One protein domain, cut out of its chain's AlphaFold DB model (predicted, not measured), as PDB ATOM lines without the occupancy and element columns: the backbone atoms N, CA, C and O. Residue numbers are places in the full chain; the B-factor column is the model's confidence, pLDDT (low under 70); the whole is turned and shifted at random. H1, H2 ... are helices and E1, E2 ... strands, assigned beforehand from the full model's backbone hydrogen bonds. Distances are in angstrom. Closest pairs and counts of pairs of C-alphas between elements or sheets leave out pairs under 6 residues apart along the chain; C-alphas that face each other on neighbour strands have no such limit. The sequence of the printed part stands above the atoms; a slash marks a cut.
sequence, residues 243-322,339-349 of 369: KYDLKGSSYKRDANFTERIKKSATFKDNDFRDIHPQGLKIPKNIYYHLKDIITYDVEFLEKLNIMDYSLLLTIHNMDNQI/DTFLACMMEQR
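What this domain is: This is residues 243 to 322 and 339 to 349 of the 369 residues of the protein "Hypothetical protein" of Rotaria sp. Silwood1 (UniProt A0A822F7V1). A small three-stranded sheet forms the middle, with E2 between the short strand E1 and the longer E3; the long helix H3 passes beyond the E3 side, and the short helix H2 sits by E1, each only grazing the sheet. The little helix H1 lies farther out, in the looping stretch between E1 and H2, and residues 283 to 289, of which 284 to 289 belong to H3, stick out free. The 91 printed residues hold three named helices and three named strands, in the order E1 H1 H2 H3 E2 E3; the sheet runs E1 E2 E3, all antiparallel, and the class is mixed, helices and strands. The whole is only just compact, close to loose, with a radius of gyration of the C-alphas of 14.4 A and spans of 44 by 34 by 21 A.

How they stand to each other: E1, residues 243 to 246, is an edge strand of the sheet. Its antiparallel neighbour is the inner strand E2, residues 310 to 317, at 154 degrees between their directions; N 244 and O 313 are within hydrogen-bond range at 2.8 A, as are N 311 and O 246 at 2.7 A. H1, residues 257 to 260, is not on the sheet. H2, residues 269 to 275, only grazes the sheet with its residues 269 to 272; the closest C-alphas of H2 and E1 are those of Asp 269 and Leu 246, 5.2 A apart. H1 and H2 are apart. H3, residues 284 to 303, touches no helix and only grazes the sheet with its residues 290 to 298. The other edge strand, E3, residues 340 to 347, is near H3, with 6 pairs of C-alphas within 10 A. E2 and E3 are antiparallel neighbours at 163 degrees, with N 312 and O 345 at 2.7 A and N 347 and O 310 at 2.8 A. In H2 and H3 every O i to N i+4 pair is within hydrogen-bond range; H1 is too short for such a pair.

Where its parts are: E1 begins at C-alpha 243, (51.911, 19.982, -31.644). H1 has four residues and H2 seven. H3 is 28.6 A long, from C-alpha 284 at (52.445, 42.545, -31.905) to C-alpha 303. E2 is 22.3 A long and E3 21.6 A, ending at C-alpha 347, (52.844, 20.839, -44.870).

The domain as a whole: The two C-alphas farthest apart are those of Lys 303 and Ile 322, 46.6 A. Residues 323 to 338 are not printed, and C-alphas 322 and 339 are 13.6 A apart across this cut, which lies in the link from E2 to E3. The links that are printed whole are short. The mean pLDDT of the printed part is 80.9; residues 320 to 322 and 339 to 349 are under 70, and E3 has a mean of 31.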
ATOM      1  N   LYS A 243      51.751  20.101 -30.197       90.12
ATOM      2  CA  LYS A 243      51.911  19.982 -31.644       90.12
ATOM      3  C   LYS A 243      50.542  19.908 -32.300       90.12
ATOM      4  O   LYS A 243      49.730  19.065 -31.925       90.12
ATOM      5  N   TYR A 244      50.317  20.756 -33.296       89.25
ATOM      6  CA  TYR A 244      49.048  20.875 -33.997       89.25
ATOM      7  C   TYR A 244      49.239  20.837 -35.511       89.25
ATOM      8  O   TYR A 244      50.076  21.547 -36.053       89.25
ATOM      9  N   ASP A 245      48.424  20.047 -36.196       88.38
ATOM     10  CA  ASP A 245      48.172  20.137 -37.633       88.38
ATOM     11  C   ASP A 245      46.926  21.025 -37.787       88.38
ATOM     12  O   ASP A 245      45.854  20.640 -37.329       88.38
ATOM     13  N   LEU A 246      47.045  22.229 -38.354       91.62
ATOM     14  CA  LEU A 246      45.944  23.199 -38.452       91.62
ATOM     15  C   LEU A 246      45.594  23.490 -39.914       91.62
ATOM     16  O   LEU A 246      46.451  23.915 -40.681       91.62
ATOM     17  N   LYS A 247      44.330  23.311 -40.304       89.44
ATOM     18  CA  LYS A 247      43.842  23.578 -41.674       89.44
ATOM     19  C   LYS A 247      42.883  24.768 -41.769       89.44
ATOM     20  O   LYS A 247      42.570  25.219 -42.863       89.44
ATOM     21  N   GLY A 248      42.369  25.254 -40.643       88.50
ATOM     22  CA  GLY A 248      41.301  26.252 -40.571       88.50
ATOM     23  C   GLY A 248      39.891  25.693 -40.806       88.50
ATOM     24  O   GLY A 248      38.931  26.459 -40.780       88.50
ATOM     25  N   SER A 249      39.746  24.380 -41.016       88.88
ATOM     26  CA  SER A 249      38.456  23.691 -41.157       88.88
ATOM     27  C   SER A 249      38.041  22.998 -39.851       88.88
ATOM     28  O   SER A 249      38.846  22.840 -38.939       88.88
ATOM     29  N   SER A 250      36.770  22.597 -39.729       88.94
ATOM     30  CA  SER A 250      36.219  21.985 -38.502       88.94
ATOM     31  C   SER A 250      35.836  20.508 -38.651       88.94
ATOM     32  O   SER A 250      35.853  19.747 -37.682       88.94
ATOM     33  N   TYR A 251      35.494  20.066 -39.862       89.75
ATOM     34  CA  TYR A 251      35.027  18.702 -40.098       89.75
ATOM     35  C   TYR A 251      36.172  17.680 -40.018       89.75
ATOM     36  O   TYR A 251      37.132  17.758 -40.784       89.75
ATOM     37  N   LYS A 252      36.056  16.687 -39.120       89.44
ATOM     38  CA  LYS A 252      37.082  15.649 -38.854       89.44
ATOM     39  C   LYS A 252      38.454  16.217 -38.456       89.44
ATOM     40  O   LYS A 252      39.504  15.610 -38.715       89.44
ATOM     41  N   ARG A 253      38.445  17.377 -37.798       93.50
ATOM     42  CA  ARG A 253      39.640  18.077 -37.319       93.50
ATOM     43  C   ARG A 253      39.856  17.898 -35.819       93.50
ATOM     44  O   ARG A 253      40.252  18.826 -35.129       93.50
ATOM     45  N   ASP A 254      39.674  16.660 -35.372       92.19
ATOM     46  CA  ASP A 254      39.991  16.169 -34.033       92.19
ATOM     47  C   ASP A 254      41.094  15.105 -34.121       92.19
ATOM     48  O   ASP A 254      41.136  14.287 -35.061       92.19
ATOM     49  N   ALA A 255      41.993  15.092 -33.141       90.00
ATOM     50  CA  ALA A 255      42.868  13.960 -32.894       90.00
ATOM     51  C   ALA A 255      42.026  12.739 -32.504       90.00
ATOM     52  O   ALA A 255      41.135  12.806 -31.650       90.00
ATOM     53  N   ASN A 256      42.311  11.602 -33.140       87.81
ATOM     54  CA  ASN A 256      41.663  10.347 -32.780       87.81
ATOM     55  C   ASN A 256      42.250   9.799 -31.468       87.81
ATOM     56  O   ASN A 256      43.298  10.246 -31.003       87.81
ATOM     57  N   PHE A 257      41.579   8.810 -30.881       88.12
ATOM     58  CA  PHE A 257      42.000   8.212 -29.613       88.12
ATOM     59  C   PHE A 257      43.459   7.724 -29.641       88.12
ATOM     60  O   PHE A 257      44.234   8.041 -28.745       88.12
ATOM     61  N   THR A 258      43.859   7.026 -30.707       87.12
ATOM     62  CA  THR A 258      45.223   6.499 -30.873       87.12
ATOM     63  C   THR A 258      46.286   7.594 -30.932       87.12
ATOM     64  O   THR A 258      47.402   7.386 -30.470       87.12
ATOM     65  N   GLU A 259      45.973   8.756 -31.502       88.06
ATOM     66  CA  GLU A 259      46.886   9.898 -31.549       88.06
ATOM     67  C   GLU A 259      47.015  10.563 -30.178       88.06
ATOM     68  O   GLU A 259      48.127  10.872 -29.759       88.06
ATOM     69  N   ARG A 260      45.902  10.721 -29.450       89.50
ATOM     70  CA  ARG A 260      45.868  11.384 -28.134       89.50
ATOM     71  C   ARG A 260      46.684  10.668 -27.063       89.50
ATOM     72  O   ARG A 260      47.208  11.322 -26.173       89.50
ATOM     73  N   ILE A 261      46.790   9.343 -27.141       90.12
ATOM     74  CA  ILE A 261      47.557   8.547 -26.169       90.12
ATOM     75  C   ILE A 261      49.071   8.554 -26.435       90.12
ATOM     76  O   ILE A 261      49.836   7.991 -25.654       90.12
ATOM     77  N   LYS A 262      49.537   9.149 -27.543       85.19
ATOM     78  CA  LYS A 262      50.972   9.230 -27.844       85.19
ATOM     79  C   LYS A 262      51.649  10.249 -26.933       85.19
ATOM     80  O   LYS A 262      51.130  11.335 -26.716       85.19
ATOM     81  N   LYS A 263      52.892   9.951 -26.533       82.94
ATOM     82  CA  LYS A 263      53.754  10.892 -25.790       82.94
ATOM     83  C   LYS A 263      53.934  12.236 -26.516       82.94
ATOM     84  O   LYS A 263      54.045  13.264 -25.869       82.94
ATOM     85  N   SER A 264      53.965  12.221 -27.852       82.81
ATOM     86  CA  SER A 264      54.000  13.422 -28.703       82.81
ATOM     87  C   SER A 264      52.809  13.406 -29.664       82.81
ATOM     88  O   SER A 264      52.956  13.132 -30.863       82.81
ATOM     89  N   ALA A 265      51.616  13.625 -29.110       89.19
ATOM     90  CA  ALA A 265      50.370  13.693 -29.866       89.19
ATOM     91  C   ALA A 265      50.367  14.871 -30.854       89.19
ATOM     92  O   ALA A 265      50.913  15.939 -30.585       89.19
ATOM     93  N   THR A 266      49.748  14.659 -32.012       89.19
ATOM     94  CA  THR A 266      49.466  15.681 -33.023       89.19
ATOM     95  C   THR A 266      47.987  16.036 -32.942       89.19
ATOM     96  O   THR A 266      47.124  15.297 -33.422       89.19
ATOM     97  N   PHE A 267      47.689  17.161 -32.309       93.81
ATOM     98  CA  PHE A 267      46.343  17.703 -32.208       93.81
ATOM     99  C   PHE A 267      45.912  18.386 -33.510       93.81
ATOM    100  O   PHE A 267      46.727  18.620 -34.403       93.81
ATOM    101  N   LYS A 268      44.618  18.675 -33.647       94.44
ATOM    102  CA  LYS A 268      44.057  19.343 -34.829       94.44
ATOM    103  C   LYS A 268      43.274  20.605 -34.454       94.44
ATOM    104  O   LYS A 268      43.344  21.078 -33.325       94.44
ATOM    105  N   ASP A 269      42.549  21.184 -35.406       94.81
ATOM    106  CA  ASP A 269      41.871  22.476 -35.261       94.81
ATOM    107  C   ASP A 269      40.849  22.529 -34.120       94.81
ATOM    108  O   ASP A 269      40.758  23.540 -33.428       94.81
ATOM    109  N   ASN A 270      40.068  21.467 -33.913       95.62
ATOM    110  CA  ASN A 270      39.067  21.431 -32.845       95.62
ATOM    111  C   ASN A 270      39.750  21.335 -31.477       95.62
ATOM    112  O   ASN A 270      39.447  22.127 -30.593       95.62
ATOM    113  N   ASP A 271      40.770  20.481 -31.369       95.81
ATOM    114  CA  ASP A 271      41.604  20.371 -30.169       95.81
ATOM    115  C   ASP A 271      42.262  21.699 -29.802       95.81
ATOM    116  O   ASP A 271      42.280  22.091 -28.641       95.81
ATOM    117  N   PHE A 272      42.797  22.415 -30.793       95.00
ATOM    118  CA  PHE A 272      43.416  23.715 -30.571       95.00
ATOM    119  C   PHE A 272      42.411  24.736 -30.030       95.00
ATOM    120  O   PHE A 272      42.745  25.495 -29.126       95.00
ATOM    121  N   ARG A 273      41.177  24.753 -30.550       94.38
ATOM    122  CA  ARG A 273      40.121  25.652 -30.055       94.38
ATOM    123  C   ARG A 273      39.687  25.311 -28.631       94.38
ATOM    124  O   ARG A 273      39.376  26.232 -27.882       94.38
ATOM    125  N   ASP A 274      39.682  24.033 -28.275       94.75
ATOM    126  CA  ASP A 274      39.293  23.579 -26.940       94.75
ATOM    127  C   ASP A 274      40.396  23.851 -25.906       94.75
ATOM    128  O   ASP A 274      40.107  24.313 -24.803       94.75
ATOM    129  N   ILE A 275      41.664  23.619 -26.270       93.31
ATOM    130  CA  ILE A 275      42.830  23.840 -25.399       93.31
ATOM    131  C   ILE A 275      43.153  25.338 -25.277       93.31
ATOM    132  O   ILE A 275      43.420  25.830 -24.181       93.31
ATOM    133  N   HIS A 276      43.081  26.083 -26.385       90.94
ATOM    134  CA  HIS A 276      43.397  27.514 -26.466       90.94
ATOM    135  C   HIS A 276      42.181  28.336 -26.928       90.94
ATOM    136  O   HIS A 276      42.226  28.968 -27.989       90.94
ATOM    137  N   PRO A 277      41.088  28.424 -26.142       92.19
ATOM    138  CA  PRO A 277      39.857  29.112 -26.558       92.19
ATOM    139  C   PRO A 277      40.043  30.619 -26.791       92.19
ATOM    140  O   PRO A 277      39.274  31.251 -27.519       92.19
ATOM    141  N   GLN A 278      41.082  31.214 -26.197       90.12
ATOM    142  CA  GLN A 278      41.455  32.613 -26.429       90.12
ATOM    143  C   GLN A 278      42.538  32.795 -27.500       90.12
ATOM    144  O   GLN A 278      42.871  33.936 -27.827       90.12
ATOM    145  N   GLY A 279      43.021  31.701 -28.090       88.81
ATOM    146  CA  GLY A 279      44.175  31.671 -28.978       88.81
ATOM    147  C   GLY A 279      45.499  31.862 -28.235       88.81
ATOM    148  O   GLY A 279      45.541  32.007 -27.014       88.81
ATOM    149  N   LEU A 280      46.588  31.890 -29.002       88.88
ATOM    150  CA  LEU A 280      47.926  32.154 -28.480       88.88
ATOM    151  C   LEU A 280      48.182  33.659 -28.404       88.88
ATOM    152  O   LEU A 280      47.932  34.395 -29.363       88.88
ATOM    153  N   LYS A 281      48.725  34.110 -27.272       86.88
ATOM    154  CA  LYS A 281      49.210  35.483 -27.116       86.88
ATOM    155  C   LYS A 281      50.619  35.570 -27.684       86.88
ATOM    156  O   LYS A 281      51.518  34.895 -27.201       86.88
ATOM    157  N   ILE A 282      50.804  36.419 -28.689       87.44
ATOM    158  CA  ILE A 282      52.109  36.679 -29.298       87.44
ATOM    159  C   ILE A 282      52.368  38.189 -29.376       87.44
ATOM    160  O   ILE A 282      51.417  38.962 -29.545       87.44
ATOM    161  N   PRO A 283      53.633  38.638 -29.272       88.44
ATOM    162  CA  PRO A 283      53.974  40.046 -29.419       88.44
ATOM    163  C   PRO A 283      53.498  40.619 -30.757       88.44
ATOM    164  O   PRO A 283      53.534  39.956 -31.796       88.44
ATOM    165  N   LYS A 284      53.068  41.884 -30.747       90.75
ATOM    166  CA  LYS A 284      52.445  42.545 -31.905       90.75
ATOM    167  C   LYS A 284      53.338  42.532 -33.152       90.75
ATOM    168  O   LYS A 284      52.845  42.288 -34.248       90.75
ATOM    169  N   ASN A 285      54.637  42.777 -32.995       90.69
ATOM    170  CA  ASN A 285      55.616  42.717 -34.083       90.69
ATOM    171  C   ASN A 285      55.716  41.307 -34.688       90.69
ATOM    172  O   ASN A 285      55.676  41.167 -35.908       90.69
ATOM    173  N   ILE A 286      55.767  40.272 -33.843       88.81
ATOM    174  CA  ILE A 286      55.803  38.873 -34.282       88.81
ATOM    175  C   ILE A 286      54.510  38.513 -35.008       88.81
ATOM    176  O   ILE A 286      54.564  37.950 -36.095       88.81
ATOM    177  N   TYR A 287      53.351  38.913 -34.481       89.06
ATOM    178  CA  TYR A 287      52.065  38.700 -35.146       89.06
ATOM    179  C   TYR A 287      52.046  39.228 -36.583       89.06
ATOM    180  O   TYR A 287      51.689  38.491 -37.501       89.06
ATOM    181  N   TYR A 288      52.432  40.491 -36.786       92.56
ATOM    182  CA  TYR A 288      52.427  41.082 -38.123       92.56
ATOM    183  C   TYR A 288      53.432  40.414 -39.056       92.56
ATOM    184  O   TYR A 288      53.102  40.187 -40.215       92.56
ATOM    185  N   HIS A 289      54.605  40.041 -38.544       90.56
ATOM    186  CA  HIS A 289      55.608  39.322 -39.319       90.56
ATOM    187  C   HIS A 289      55.117  37.928 -39.751       90.56
ATOM    188  O   HIS A 289      55.199  37.583 -40.926       90.56
ATOM    189  N   LEU A 290      54.542  37.147 -38.828       89.38
ATOM    190  CA  LEU A 290      53.955  35.835 -39.132       89.38
ATOM    191  C   LEU A 290      52.807  35.960 -40.134       89.38
ATOM    192  O   LEU A 290      52.739  35.196 -41.091       89.38
ATOM    193  N   LYS A 291      51.911  36.930 -39.920       92.06
ATOM    194  CA  LYS A 291      50.775  37.174 -40.808       92.06
ATOM    195  C   LYS A 291      51.242  37.491 -42.225       92.06
ATOM    196  O   LYS A 291      50.702  36.924 -43.162       92.06
ATOM    197  N   ASP A 292      52.224  38.373 -42.370       94.50
ATOM    198  CA  ASP A 292      52.755  38.773 -43.671       94.50
ATOM    199  C   ASP A 292      53.388  37.586 -44.423       94.50
ATOM    200  O   ASP A 292      53.079  37.370 -45.594       94.50
ATOM    201  N   ILE A 293      54.181  36.742 -43.744       92.50
ATOM    202  CA  ILE A 293      54.734  35.516 -44.354       92.50
ATOM    203  C   ILE A 293      53.615  34.564 -44.781       92.50
ATOM    204  O   ILE A 293      53.581  34.138 -45.932       92.50
ATOM    205  N   ILE A 294      52.685  34.257 -43.872       91.94
ATOM    206  CA  ILE A 294      51.596  33.311 -44.138       91.94
ATOM    207  C   ILE A 294      50.715  33.810 -45.284       91.94
ATOM    208  O   ILE A 294      50.342  33.019 -46.143       91.94
ATOM    209  N   THR A 295      50.384  35.103 -45.327       95.12
ATOM    210  CA  THR A 295      49.599  35.682 -46.424       95.12
ATOM    211  C   THR A 295      50.323  35.516 -47.757       95.12
ATOM    212  O   THR A 295      49.719  35.026 -48.706       95.12
ATOM    213  N   TYR A 296      51.618  35.831 -47.812       95.06
ATOM    214  CA  TYR A 296      52.411  35.674 -49.031       95.06
ATOM    215  C   TYR A 296      52.483  34.214 -49.508       95.06
ATOM    216  O   TYR A 296      52.325  33.937 -50.697       95.06
ATOM    217  N   ASP A 297      52.675  33.269 -48.584       92.81
ATOM    218  CA  ASP A 297      52.708  31.837 -48.893       92.81
ATOM    219  C   ASP A 297      51.342  31.317 -49.362       92.81
ATOM    220  O   ASP A 297      51.267  30.583 -50.346       92.81
ATOM    221  N   VAL A 298      50.251  31.723 -48.706       91.88
ATOM    222  CA  VAL A 298      48.885  31.334 -49.089       91.88
ATOM    223  C   VAL A 298      48.531  31.860 -50.480       91.88
ATOM    224  O   VAL A 298      48.009  31.091 -51.283       91.88
ATOM    225  N   GLU A 299      48.866  33.112 -50.804       95.44
ATOM    226  CA  GLU A 299      48.642  33.679 -52.144       95.44
ATOM    227  C   GLU A 299      49.391  32.902 -53.236       95.44
ATOM    228  O   GLU A 299      48.894  32.736 -54.351       95.44
ATOM    229  N   PHE A 300      50.602  32.426 -52.941       92.50
ATOM    230  CA  PHE A 300      51.357  31.574 -53.856       92.50
ATOM    231  C   PHE A 300      50.685  30.211 -54.063       92.50
ATOM    232  O   PHE A 300      50.531  29.768 -55.203       92.50
ATOM    233  N   LEU A 301      50.248  29.563 -52.979       87.12
ATOM    234  CA  LEU A 301      49.552  28.276 -53.053       87.12
ATOM    235  C   LEU A 301      48.221  28.395 -53.807       87.12
ATOM    236  O   LEU A 301      47.918  27.545 -54.643       87.12
ATOM    237  N   GLU A 302      47.471  29.474 -53.572       88.00
ATOM    238  CA  GLU A 302      46.216  29.782 -54.262       88.00
ATOM    239  C   GLU A 302      46.427  29.959 -55.772       88.00
ATOM    240  O   GLU A 302      45.731  29.325 -56.564       88.00
ATOM    241  N   LYS A 303      47.448  30.722 -56.193       91.19
ATOM    242  CA  LYS A 303      47.799  30.895 -57.621       91.19
ATOM    243  C   LYS A 303      48.086  29.575 -58.333       91.19
ATOM    244  O   LYS A 303      47.857  29.460 -59.536       91.19
ATOM    245  N   LEU A 304      48.597  28.584 -57.605       81.56
ATOM    246  CA  LEU A 304      48.891  27.252 -58.129       81.56
ATOM    247  C   LEU A 304      47.736  26.253 -57.950       81.56
ATOM    248  O   LEU A 304      47.891  25.089 -58.322       81.56
ATOM    249  N   ASN A 305      46.587  26.692 -57.424       83.00
ATOM    250  CA  ASN A 305      45.440  25.855 -57.058       83.00
ATOM    251  C   ASN A 305      45.814  24.700 -56.115       83.00
ATOM    252  O   ASN A 305      45.275  23.596 -56.205       83.00
ATOM    253  N   ILE A 306      46.768  24.943 -55.218       79.62
ATOM    254  CA  ILE A 306      47.161  23.983 -54.193       79.62
ATOM    255  C   ILE A 306      46.257  24.206 -52.990       79.62
ATOM    256  O   ILE A 306      46.120  25.321 -52.498       79.62
ATOM    257  N   MET A 307      45.657  23.129 -52.502       79.00
ATOM    258  CA  MET A 307      44.799  23.123 -51.321       79.00
ATOM    259  C   MET A 307      45.244  22.007 -50.377       79.00
ATOM    260  O   MET A 307      46.263  21.362 -50.608       79.00
ATOM    261  N   ASP A 308      44.492  21.801 -49.296       73.88
ATOM    262  CA  ASP A 308      44.697  20.708 -48.342       73.88
ATOM    263  C   ASP A 308      46.056  20.673 -47.633       73.88
ATOM    264  O   ASP A 308      46.402  19.684 -46.977       73.88
ATOM    265  N   TYR A 309      46.778  21.787 -47.663       82.69
ATOM    266  CA  TYR A 309      47.919  22.028 -46.802       82.69
ATOM    267  C   TYR A 309      47.484  22.280 -45.352       82.69
ATOM    268  O   TYR A 309      46.380  22.766 -45.097       82.69
ATOM    269  N   SER A 310      48.363  21.976 -44.402       83.44
ATOM    270  CA  SER A 310      48.176  22.312 -42.988       83.44
ATOM    271  C   SER A 310      49.321  23.164 -42.481       83.44
ATOM    272  O   SER A 310      50.465  22.920 -42.839       83.44
ATOM    273  N   LEU A 311      49.041  24.099 -41.582       89.38
ATOM    274  CA  LEU A 311      50.045  24.726 -40.739       89.38
ATOM    275  C   LEU A 311      50.393  23.777 -39.580       89.38
ATOM    276  O   LEU A 311      49.591  23.591 -38.667       89.38
ATOM    277  N   LEU A 312      51.581  23.181 -39.616       87.62
ATOM    278  CA  LEU A 312      52.188  22.499 -38.484       87.62
ATOM    279  C   LEU A 312      52.678  23.548 -37.484       87.62
ATOM    280  O   LEU A 312      53.596  24.317 -37.774       87.62
ATOM    281  N   LEU A 313      52.048  23.559 -36.315       88.38
ATOM    282  CA  LEU A 313      52.351  24.433 -35.195       88.38
ATOM    283  C   LEU A 313      52.968  23.610 -34.070       88.38
ATOM    284  O   LEU A 313      52.386  22.610 -33.652       88.38
ATOM    285  N   THR A 314      54.107  24.039 -33.541       87.38
ATOM    286  CA  THR A 314      54.684  23.438 -32.330       87.38
ATOM    287  C   THR A 314      54.919  24.494 -31.264       87.38
ATOM    288  O   THR A 314      55.293  25.624 -31.577       87.38
ATOM    289  N   ILE A 315      54.668  24.114 -30.012       87.12
ATOM    290  CA  ILE A 315      54.804  24.970 -28.836       87.12
ATOM    291  C   ILE A 315      55.835  24.328 -27.912       87.12
ATOM    292  O   ILE A 315      55.674  23.189 -27.459       87.12
ATOM    293  N   HIS A 316      56.902  25.073 -27.646       84.06
ATOM    294  CA  HIS A 316      57.883  24.748 -26.619       84.06
ATOM    295  C   HIS A 316      57.714  25.706 -25.439       84.06
ATOM    296  O   HIS A 316      57.854  26.912 -25.620       84.06
ATOM    297  N   ASN A 317      57.424  25.171 -24.252       82.88
ATOM    298  CA  ASN A 317      57.354  25.931 -23.011       82.88
ATOM    299  C   ASN A 317      58.726  25.916 -22.311       82.88
ATOM    300  O   ASN A 317      59.177  24.856 -21.874       82.88
ATOM    301  N   MET A 318      59.377  27.077 -22.200       77.25
ATOM    302  CA  MET A 318      60.702  27.188 -21.574       77.25
ATOM    303  C   MET A 318      60.658  27.042 -20.042       77.25
ATOM    304  O   MET A 318      61.655  26.620 -19.456       77.25
ATOM    305  N   ASP A 319      59.523  27.322 -19.390       73.25
ATOM    306  CA  ASP A 319      59.372  27.229 -17.926       73.25
ATOM    307  C   ASP A 319      59.371  25.779 -17.422       73.25
ATOM    308  O   ASP A 319      59.715  25.503 -16.274       73.25
ATOM    309  N   ASN A 320      59.018  24.834 -18.296       61.31
ATOM    310  CA  ASN A 320      59.005  23.406 -17.986       61.31
ATOM    311  C   ASN A 320      60.389  22.750 -18.093       61.31
ATOM    312  O   ASN A 320      60.533  21.568 -17.766       61.31
ATOM    313  N   GLN A 321      61.421  23.489 -18.510       55.62
ATOM    314  CA  GLN A 321      62.790  23.034 -18.317       55.62
ATOM    315  C   GLN A 321      63.109  23.163 -16.831       55.62
ATOM    316  O   GLN A 321      63.153  24.270 -16.297       55.62
ATOM    317  N   ILE A 322      63.336  22.041 -16.145       46.22
ATOM    318  CA  ILE A 322      63.876  22.043 -14.783       46.22
ATOM    319  C   ILE A 322      65.203  22.812 -14.828       46.22
ATOM    320  O   ILE A 322      66.243  22.258 -15.181       46.22
ATOM    321  N   ASP A 339      58.741  33.278 -23.189       28.52
ATOM    322  CA  ASP A 339      59.296  31.929 -23.002       28.52
ATOM    323  C   ASP A 339      58.623  30.836 -23.866       28.52
ATOM    324  O   ASP A 339      58.595  29.659 -23.514       28.52
ATOM    325  N   THR A 340      58.074  31.197 -25.035       26.86
ATOM    326  CA  THR A 340      57.478  30.235 -25.985       26.86
ATOM    327  C   THR A 340      58.022  30.413 -27.400       26.86
ATOM    328  O   THR A 340      57.747  31.417 -28.058       26.86
ATOM    329  N   PHE A 341      58.770  29.422 -27.898       25.53
ATOM    330  CA  PHE A 341      59.175  29.372 -29.307       25.53
ATOM    331  C   PHE A 341      58.052  28.753 -30.147       25.53
ATOM    332  O   PHE A 341      57.574  27.658 -29.841       25.53
ATOM    333  N   LEU A 342      57.636  29.466 -31.199       25.80
ATOM    334  CA  LEU A 342      56.595  29.050 -32.135       25.80
ATOM    335  C   LEU A 342      57.239  28.686 -33.476       25.80
ATOM    336  O   LEU A 342      57.713  29.576 -34.185       25.80
ATOM    337  N   ALA A 343      57.234  27.404 -33.845       28.75
ATOM    338  CA  ALA A 343      57.570  26.991 -35.209       28.75
ATOM    339  C   ALA A 343      56.280  26.729 -35.995       28.75
ATOM    340  O   ALA A 343      55.421  25.964 -35.550       28.75
ATOM    341  N   CYS A 344      56.169  27.385 -37.149       29.45
ATOM    342  CA  CYS A 344      55.024  27.383 -38.053       29.45
ATOM    343  C   CYS A 344      55.499  26.941 -39.433       29.45
ATOM    344  O   CYS A 344      56.361  27.611 -39.996       29.45
ATOM    345  N   MET A 345      54.938  25.874 -40.004       40.09
ATOM    346  CA  MET A 345      55.209  25.517 -41.403       40.09
ATOM    347  C   MET A 345      54.014  24.915 -42.115       40.09
ATOM    348  O   MET A 345      53.235  24.188 -41.516       40.09
ATOM    349  N   MET A 346      53.886  25.188 -43.410       37.75
ATOM    350  CA  MET A 346      52.821  24.625 -44.230       37.75
ATOM    351  C   MET A 346      53.272  23.269 -44.796       37.75
ATOM    352  O   MET A 346      54.129  23.206 -45.685       37.75
ATOM    353  N   GLU A 347      52.716  22.171 -44.276       37.19
ATOM    354  CA  GLU A 347      52.844  20.839 -44.870       37.19
ATOM    355  C   GLU A 347      51.852  20.732 -46.030       37.19
ATOM    356  O   GLU A 347      50.641  20.851 -45.846       37.19
ATOM    357  N   GLN A 348      52.361  20.513 -47.240       35.94
ATOM    358  CA  GLN A 348      51.536  20.382 -48.437       35.94
ATOM    359  C   GLN A 348      51.049  18.936 -48.593       35.94
ATOM    360  O   GLN A 348      51.846  18.011 -48.767       35.94
ATOM    361  N   ARG A 349      49.728  18.733 -48.605       37.12
ATOM    362  CA  ARG A 349      49.114  17.556 -49.234       37.12
ATOM    363  C   ARG A 349      48.418  18.016 -50.499       37.12
ATOM    364  O   ARG A 349      47.398  18.680 -50.423       37.12
TER     365      ARG A 349